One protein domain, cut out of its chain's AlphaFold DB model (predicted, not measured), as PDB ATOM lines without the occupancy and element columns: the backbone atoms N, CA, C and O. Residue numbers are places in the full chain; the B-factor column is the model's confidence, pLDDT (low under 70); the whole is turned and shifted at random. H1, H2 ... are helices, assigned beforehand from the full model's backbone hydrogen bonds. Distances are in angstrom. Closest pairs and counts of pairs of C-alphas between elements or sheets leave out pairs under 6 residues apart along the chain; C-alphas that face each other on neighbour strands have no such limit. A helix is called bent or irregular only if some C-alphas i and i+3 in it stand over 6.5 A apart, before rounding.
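This is residues 4 to 30 and 45 to 72 of the 72 residues of a protein of Kangiella sp (UniProt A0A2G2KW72). The printed part is two separate pieces with an empty space between them: the longest helix, H2, with the short H1 off to the side of its first turns, and, across a cut, H3 and H4 held away from each other by an outstretched link. No helix packs on another and there is no shared core; most of H2, much of H3 and the whole of H4 stand free. The printed part has 55 residues with four named helices, in the order H1, H2, H3, H4, and no named strand; its class is all helix. It is extended, with a radius of gyration of the C-alphas of 19.0 A, and flat in outline, with spans of 52 by 36 by 16 A.

The longest helix is H2, residues 12 to 27, and it touches no other helix. H1, residues 4 to 8, is close to H2 but not clearly touching: the closest C-alphas, those of Ile 7 and Lys 15, are 6.8 A apart, and the two centres are 13.7 A apart. Residues 19 to 30, of which 19 to 27 belong to H2, stand free. H3, residues 45 to 52, is apart from both H1 and H2. H4, residues 60 to 70, is apart from H1, H2 and H3, and residues 56 to 72 stand free. Residues 48 to 53, of which 48 to 52 belong to H3, stand free as well. In H1, H2, H3 and H4 every pair of O i and N i+4 is within hydrogen-bond range.

H2, from Lys 12 to Thr 27, has 16 residues and measures 22.3 A from first to last C-alpha; C-alpha 12 is at (-50.691, 15.887, 15.568) and C-alpha 27 at (-46.573, 2.971, 33.221). H1, from Leu 4 to His 8, begins with C-alpha 4 at (-62.108, 8.417, 19.585) and measures 6.0 A. H3, from Glu 45 to Glu 52, measures 10.5 A. H4, from Trp 60 to Glu 70, measures 15.5 A and ends with C-alpha 70 at (-24.236, 2.945, 7.270). None of the helices is bent or irregular.

The two C-alphas farthest apart, those of Glu 5 and Glu 52, are 53.5 A apart. Residues 31 to 44 are cut out and not printed, and C-alphas 30 and 45 are 23.7 A apart across this cut, which falls in the link from H2 to H3. Of the links that are printed whole, H1 to H2 is tight, with 3 residues, and H3 to H4 is short, with 7. The mean pLDDT of the printed part is 92.1; residues 28 to 30 and residue 72, the chain's last, are under 70.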
ATOM      1  N   LEU A   4     -62.955   8.641  20.757       92.38
ATOM      2  CA  LEU A   4     -62.108   8.417  19.585       92.38
ATOM      3  C   LEU A   4     -62.322   9.482  18.504       92.38
ATOM      4  O   LEU A   4     -61.352   9.920  17.890       92.38
ATOM      5  N   GLU A   5     -63.558   9.948  18.307       94.75
ATOM      6  CA  GLU A   5     -63.852  11.077  17.414       94.75
ATOM      7  C   GLU A   5     -63.177  12.367  17.902       94.75
ATOM      8  O   GLU A   5     -62.562  13.077  17.103       94.75
ATOM      9  N   SER A   6     -63.211  12.633  19.212       93.69
ATOM     10  CA  SER A   6     -62.547  13.794  19.817       93.69
ATOM     11  C   SER A   6     -61.026  13.747  19.647       93.69
ATOM     12  O   SER A   6     -60.424  14.746  19.265       93.69
ATOM     13  N   ILE A   7     -60.399  12.583  19.862       94.25
ATOM     14  CA  ILE A   7     -58.954  12.404  19.644       94.25
ATOM     15  C   ILE A   7     -58.616  12.534  18.157       94.25
ATOM     16  O   ILE A   7     -57.602  13.137  17.807       94.25
ATOM     17  N   HIS A   8     -59.456  12.013  17.258       95.62
ATOM     18  CA  HIS A   8     -59.213  12.098  15.818       95.62
ATOM     19  C   HIS A   8     -59.168  13.549  15.320       95.62
ATOM     20  O   HIS A   8     -58.324  13.866  14.477       95.62
ATOM     21  N   ALA A   9     -60.000  14.430  15.883       96.50
ATOM     22  CA  ALA A   9     -60.047  15.851  15.544       96.50
ATOM     23  C   ALA A   9     -58.820  16.659  16.021       96.50
ATOM     24  O   ALA A   9     -58.617  17.785  15.566       96.50
ATOM     25  N   LEU A  10     -57.985  16.108  16.910       97.06
ATOM     26  CA  LEU A  10     -56.818  16.815  17.435       97.06
ATOM     27  C   LEU A  10     -55.704  16.994  16.381       97.06
ATOM     28  O   LEU A  10     -55.433  16.081  15.583       97.06
ATOM     29  N   PRO A  11     -54.972  18.128  16.420       97.75
ATOM     30  CA  PRO A  11     -53.703  18.280  15.716       97.75
ATOM     31  C   PRO A  11     -52.696  17.206  16.140       97.75
ATOM     32  O   PRO A  11     -52.748  16.693  17.258       97.75
ATOM     33  N   LYS A  12     -51.718  16.902  15.275       96.81
ATOM     34  CA  LYS A  12     -50.691  15.887  15.568       96.81
ATOM     35  C   LYS A  12     -49.970  16.152  16.894       96.81
ATOM     36  O   LYS A  12     -49.785  15.215  17.654       96.81
ATOM     37  N   SER A  13     -49.600  17.399  17.185       97.12
ATOM     38  CA  SER A  13     -48.924  17.764  18.440       97.12
ATOM     39  C   SER A  13     -49.749  17.416  19.680       97.12
ATOM     40  O   SER A  13     -49.210  16.873  20.636       97.12
ATOM     41  N   GLU A  14     -51.056  17.672  19.652       97.06
ATOM     42  CA  GLU A  14     -51.954  17.376  20.772       97.06
ATOM     43  C   GLU A  14     -52.211  15.871  20.906       97.06
ATOM     44  O   GLU A  14     -52.255  15.353  22.017       97.06
ATOM     45  N   LYS A  15     -52.275  15.135  19.788       97.19
ATOM     46  CA  LYS A  15     -52.303  13.662  19.817       97.19
ATOM     47  C   LYS A  15     -51.065  13.080  20.504       97.19
ATOM     48  O   LYS A  15     -51.206  12.132  21.267       97.19
ATOM     49  N   MET A  16     -49.879  13.648  20.258       97.38
ATOM     50  CA  MET A  16     -48.643  13.197  20.914       97.38
ATOM     51  C   MET A  16     -48.693  13.449  22.423       97.38
ATOM     52  O   MET A  16     -48.400  12.538  23.181       97.38
ATOM     53  N   LYS A  17     -49.162  14.624  22.863       96.38
ATOM     54  CA  LYS A  17     -49.327  14.916  24.298       96.38
ATOM     55  C   LYS A  17     -50.311  13.967  24.981       96.38
ATOM     56  O   LYS A  17     -50.053  13.509  26.084       96.38
ATOM     57  N   VAL A  18     -51.433  13.654  24.325       96.06
ATOM     58  CA  VAL A  18     -52.403  12.673  24.845       96.06
ATOM     59  C   VAL A  18     -51.764  11.290  24.949       96.06
ATOM     60  O   VAL A  18     -51.962  10.607  25.946       96.06
ATOM     61  N   MET A  19     -50.982  10.879  23.949       95.81
ATOM     62  CA  MET A  19     -50.246   9.615  23.988       95.81
ATOM     63  C   MET A  19     -49.227   9.583  25.132       95.81
ATOM     64  O   MET A  19     -49.170   8.584  25.835       95.81
ATOM     65  N   GLU A  20     -48.457  10.655  25.333       94.88
ATOM     66  CA  GLU A  20     -47.474  10.777  26.419       94.88
ATOM     67  C   GLU A  20     -48.144  10.707  27.793       94.88
ATOM     68  O   GLU A  20     -47.736   9.903  28.623       94.88
ATOM     69  N   PHE A  21     -49.222  11.468  27.998       94.19
ATOM     70  CA  PHE A  21     -49.990  11.444  29.243       94.19
ATOM     71  C   PHE A  21     -50.564  10.053  29.536       94.19
ATOM     72  O   PHE A  21     -50.424   9.540  30.640       94.19
ATOM     73  N   LEU A  22     -51.185   9.414  28.539       93.19
ATOM     74  CA  LEU A  22     -51.722   8.062  28.704       93.19
ATOM     75  C   LEU A  22     -50.617   7.047  28.978       93.19
ATOM     76  O   LEU A  22     -50.824   6.140  29.775       93.19
ATOM     77  N   TRP A  23     -49.473   7.181  28.306       92.44
ATOM     78  CA  TRP A  23     -48.322   6.316  28.515       92.44
ATOM     79  C   TRP A  23     -47.800   6.436  29.945       92.44
ATOM     80  O   TRP A  23     -47.580   5.416  30.587       92.44
ATOM     81  N   GLU A  24     -47.652   7.653  30.462       88.56
ATOM     82  CA  GLU A  24     -47.248   7.907  31.845       88.56
ATOM     83  C   GLU A  24     -48.247   7.279  32.831       88.56
ATOM     84  O   GLU A  24     -47.866   6.426  33.629       88.56
ATOM     85  N   GLU A  25     -49.544   7.567  32.687       89.25
ATOM     86  CA  GLU A  25     -50.600   7.039  33.565       89.25
ATOM     87  C   GLU A  25     -50.628   5.503  33.641       89.25
ATOM     88  O   GLU A  25     -50.886   4.941  34.706       89.25
ATOM     89  N   ILE A  26     -50.355   4.802  32.533       86.94
ATOM     90  CA  ILE A  26     -50.358   3.327  32.511       86.94
ATOM     91  C   ILE A  26     -49.008   2.699  32.871       86.94
ATOM     92  O   ILE A  26     -48.958   1.491  33.096       86.94
ATOM     93  N   THR A  27     -47.920   3.474  32.891       82.75
ATOM     94  CA  THR A  27     -46.573   2.971  33.221       82.75
ATOM     95  C   THR A  27     -46.153   3.264  34.659       82.75
ATOM     96  O   THR A  27     -45.222   2.629  35.138       82.75
ATOM     97  N   ILE A  28     -46.867   4.140  35.374       68.25
ATOM     98  CA  ILE A  28     -46.564   4.554  36.757       68.25
ATOM     99  C   ILE A  28     -46.604   3.413  37.799       68.25
ATOM    100  O   ILE A  28     -46.067   3.591  38.893       68.25
ATOM    101  N   ASP A  29     -47.148   2.223  37.505       67.81
ATOM    102  CA  ASP A  29     -47.027   1.072  38.423       67.81
ATOM    103  C   ASP A  29     -45.641   0.394  38.355       67.81
ATOM    104  O   ASP A  29     -45.498  -0.806  38.091       67.81
ATOM    105  N   ASP A  30     -44.605   1.186  38.645       58.31
ATOM    106  CA  ASP A  30     -43.199   0.786  38.792       58.31
ATOM    107  C   ASP A  30     -43.015  -0.289  39.880       58.31
ATOM    108  O   ASP A  30     -42.023  -1.017  39.895       58.31
ATOM    109  N   GLU A  45     -21.307  -1.982  34.661       96.38
ATOM    110  CA  GLU A  45     -20.282  -2.089  33.619       96.38
ATOM    111  C   GLU A  45     -20.266  -0.841  32.727       96.38
ATOM    112  O   GLU A  45     -19.213  -0.233  32.529       96.38
ATOM    113  N   THR A  46     -21.440  -0.398  32.269       94.81
ATOM    114  CA  THR A  46     -21.573   0.796  31.426       94.81
ATOM    115  C   THR A  46     -21.077   2.047  32.149       94.81
ATOM    116  O   THR A  46     -20.322   2.834  31.577       94.81
ATOM    117  N   GLU A  47     -21.459   2.242  33.414       95.50
ATOM    118  CA  GLU A  47     -21.026   3.398  34.203       95.50
ATOM    119  C   GLU A  47     -19.503   3.409  34.386       95.50
ATOM    120  O   GLU A  47     -18.864   4.459  34.257       95.50
ATOM    121  N   LYS A  48     -18.906   2.240  34.644       96.94
ATOM    122  CA  LYS A  48     -17.455   2.090  34.745       96.94
ATOM    123  C   LYS A  48     -16.768   2.462  33.428       96.94
ATOM    124  O   LYS A  48     -15.890   3.321  33.443       96.94
ATOM    125  N   SER A  49     -17.206   1.906  32.301       95.94
ATOM    126  CA  SER A  49     -16.617   2.194  30.987       95.94
ATOM    127  C   SER A  49     -16.778   3.656  30.559       95.94
ATOM    128  O   SER A  49     -15.900   4.209  29.898       95.94
ATOM    129  N   VAL A  50     -17.863   4.329  30.960       94.81
ATOM    130  CA  VAL A  50     -18.013   5.780  30.752       94.81
ATOM    131  C   VAL A  50     -16.992   6.563  31.582       94.81
ATOM    132  O   VAL A  50     -16.366   7.486  31.061       94.81
ATOM    133  N   LYS A  51     -16.785   6.196  32.856       94.81
ATOM    134  CA  LYS A  51     -15.786   6.840  33.733       94.81
ATOM    135  C   LYS A  51     -14.352   6.618  33.249       94.81
ATOM    136  O   LYS A  51     -13.535   7.528  33.352       94.81
ATOM    137  N   GLU A  52     -14.060   5.435  32.717       96.38
ATOM    138  CA  GLU A  52     -12.754   5.078  32.144       96.38
ATOM    139  C   GLU A  52     -12.528   5.722  30.760       96.38
ATOM    140  O   GLU A  52     -11.390   5.863  30.315       96.38
ATOM    141  N   GLY A  53     -13.594   6.216  30.118       94.00
ATOM    142  CA  GLY A  53     -13.544   6.903  28.826       94.00
ATOM    143  C   GLY A  53     -13.603   5.972  27.612       94.00
ATOM    144  O   GLY A  53     -13.465   6.450  26.480       94.00
ATOM    145  N   ASP A  54     -13.842   4.679  27.846       92.88
ATOM    146  CA  ASP A  54     -14.011   3.638  26.829       92.88
ATOM    147  C   ASP A  54     -15.324   3.808  26.055       92.88
ATOM    148  O   ASP A  54     -15.393   3.536  24.857       92.88
ATOM    149  N   ILE A  55     -16.360   4.322  26.725       91.12
ATOM    150  CA  ILE A  55     -17.639   4.684  26.112       91.12
ATOM    151  C   ILE A  55     -17.784   6.203  26.135       91.12
ATOM    152  O   ILE A  55     -17.698   6.843  27.183       91.12
ATOM    153  N   LYS A  56     -18.051   6.794  24.966       88.94
ATOM    154  CA  LYS A  56     -18.290   8.233  24.819       88.94
ATOM    155  C   LYS A  56     -19.694   8.485  24.303       88.94
ATOM    156  O   LYS A  56     -20.133   7.858  23.342       88.94
ATOM    157  N   GLY A  57     -20.366   9.454  24.915       89.75
ATOM    158  CA  GLY A  57     -21.599   9.997  24.366       89.75
ATOM    159  C   GLY A  57     -21.339  10.609  22.990       89.75
ATOM    160  O   GLY A  57     -20.346  11.308  22.781       89.75
ATOM    161  N   VAL A  58     -22.240  10.345  22.053       92.19
ATOM    162  CA  VAL A  58     -22.249  10.959  20.726       92.19
ATOM    163  C   VAL A  58     -23.418  11.932  20.644       92.19
ATOM    164  O   VAL A  58     -24.486  11.683  21.205       92.19
ATOM    165  N   ASP A  59     -23.224  13.050  19.944       95.38
ATOM    166  CA  ASP A  59     -24.330  13.952  19.639       95.38
ATOM    167  C   ASP A  59     -25.439  13.192  18.897       95.38
ATOM    168  O   ASP A  59     -25.191  12.478  17.922       95.38
ATOM    169  N   TRP A  60     -26.679  13.364  19.345       95.38
ATOM    170  CA  TRP A  60     -27.810  12.599  18.830       95.38
ATOM    171  C   TRP A  60     -28.067  12.839  17.337       95.38
ATOM    172  O   TRP A  60     -28.468  11.932  16.604       95.38
ATOM    173  N   SER A  61     -27.848  14.064  16.857       95.62
ATOM    174  CA  SER A  61     -28.019  14.384  15.439       95.62
ATOM    175  C   SER A  61     -26.937  13.715  14.600       95.62
ATOM    176  O   SER A  61     -27.261  13.144  13.553       95.62
ATOM    177  N   LYS A  62     -25.695  13.712  15.099       96.25
ATOM    178  CA  LYS A  62     -24.561  13.014  14.486       96.25
ATOM    179  C   LYS A  62     -24.783  11.499  14.432       96.25
ATOM    180  O   LYS A  62     -24.725  10.933  13.345       96.25
ATOM    181  N   ALA A  63     -25.144  10.867  15.548       95.31
ATOM    182  CA  ALA A  63     -25.388   9.423  15.619       95.31
ATOM    183  C   ALA A  63     -26.455   8.971  14.609       95.31
ATOM    184  O   ALA A  63     -26.267   8.033  13.838       95.31
ATOM    185  N   LYS A  64     -27.570   9.710  14.539       95.44
ATOM    186  CA  LYS A  64     -28.635   9.446  13.562       95.44
ATOM    187  C   LYS A  64     -28.157   9.573  12.116       95.44
ATOM    188  O   LYS A  64     -28.689   8.894  11.240       95.44
ATOM    189  N   GLN A  65     -27.243  10.499  11.834       96.12
ATOM    190  CA  GLN A  65     -26.688  10.670  10.495       96.12
ATOM    191  C   GLN A  65     -25.757   9.513  10.129       96.12
ATOM    192  O   GLN A  65     -25.866   9.005   9.018       96.12
ATOM    193  N   GLU A  66     -24.895   9.088  11.052       95.00
ATOM    194  CA  GLU A  66     -23.987   7.951  10.863       95.00
ATOM    195  C   GLU A  66     -24.767   6.668  10.558       95.00
ATOM    196  O   GLU A  66     -24.546   6.073   9.507       95.00
ATOM    197  N   LEU A  67     -25.787   6.342  11.362       95.56
ATOM    198  CA  LEU A  67     -26.654   5.182  11.120       95.56
ATOM    199  C   LEU A  67     -27.332   5.228   9.742       95.56
ATOM    200  O   LEU A  67     -27.369   4.236   9.021       95.56
ATOM    201  N   ARG A  68     -27.850   6.392   9.329       96.00
ATOM    202  CA  ARG A  68     -28.450   6.545   7.990       96.00
ATOM    203  C   ARG A  68     -27.445   6.371   6.857       96.00
ATOM    204  O   ARG A  68     -27.854   6.031   5.756       96.00
ATOM    205  N   ASN A  69     -26.174   6.687   7.084       95.69
ATOM    206  CA  ASN A  69     -25.132   6.498   6.081       95.69
ATOM    207  C   ASN A  69     -24.682   5.035   6.007       95.69
ATOM    208  O   ASN A  69     -24.356   4.573   4.920       95.69
ATOM    209  N   GLU A  70     -24.665   4.340   7.143       94.38
ATOM    210  CA  GLU A  70     -24.236   2.945   7.270       94.38
ATOM    211  C   GLU A  70     -25.266   1.954   6.711       94.38
ATOM    212  O   GLU A  70     -24.898   1.012   6.017       94.38
ATOM    213  N   PHE A  71     -26.559   2.203   6.942       89.19
ATOM    214  CA  PHE A  71     -27.660   1.323   6.522       89.19
ATOM    215  C   PHE A  71     -28.417   1.836   5.289       89.19
ATOM    216  O   PHE A  71     -29.637   1.684   5.198       89.19
ATOM    217  N   LYS A  72     -27.708   2.505   4.377       61.06
ATOM    218  CA  LYS A  72     -28.285   3.030   3.134       61.06
ATOM    219  C   LYS A  72     -28.664   1.938   2.141       61.06
ATOM    220  O   LYS A  72     -27.863   0.995   1.971       61.06
TER     221      LYS A  72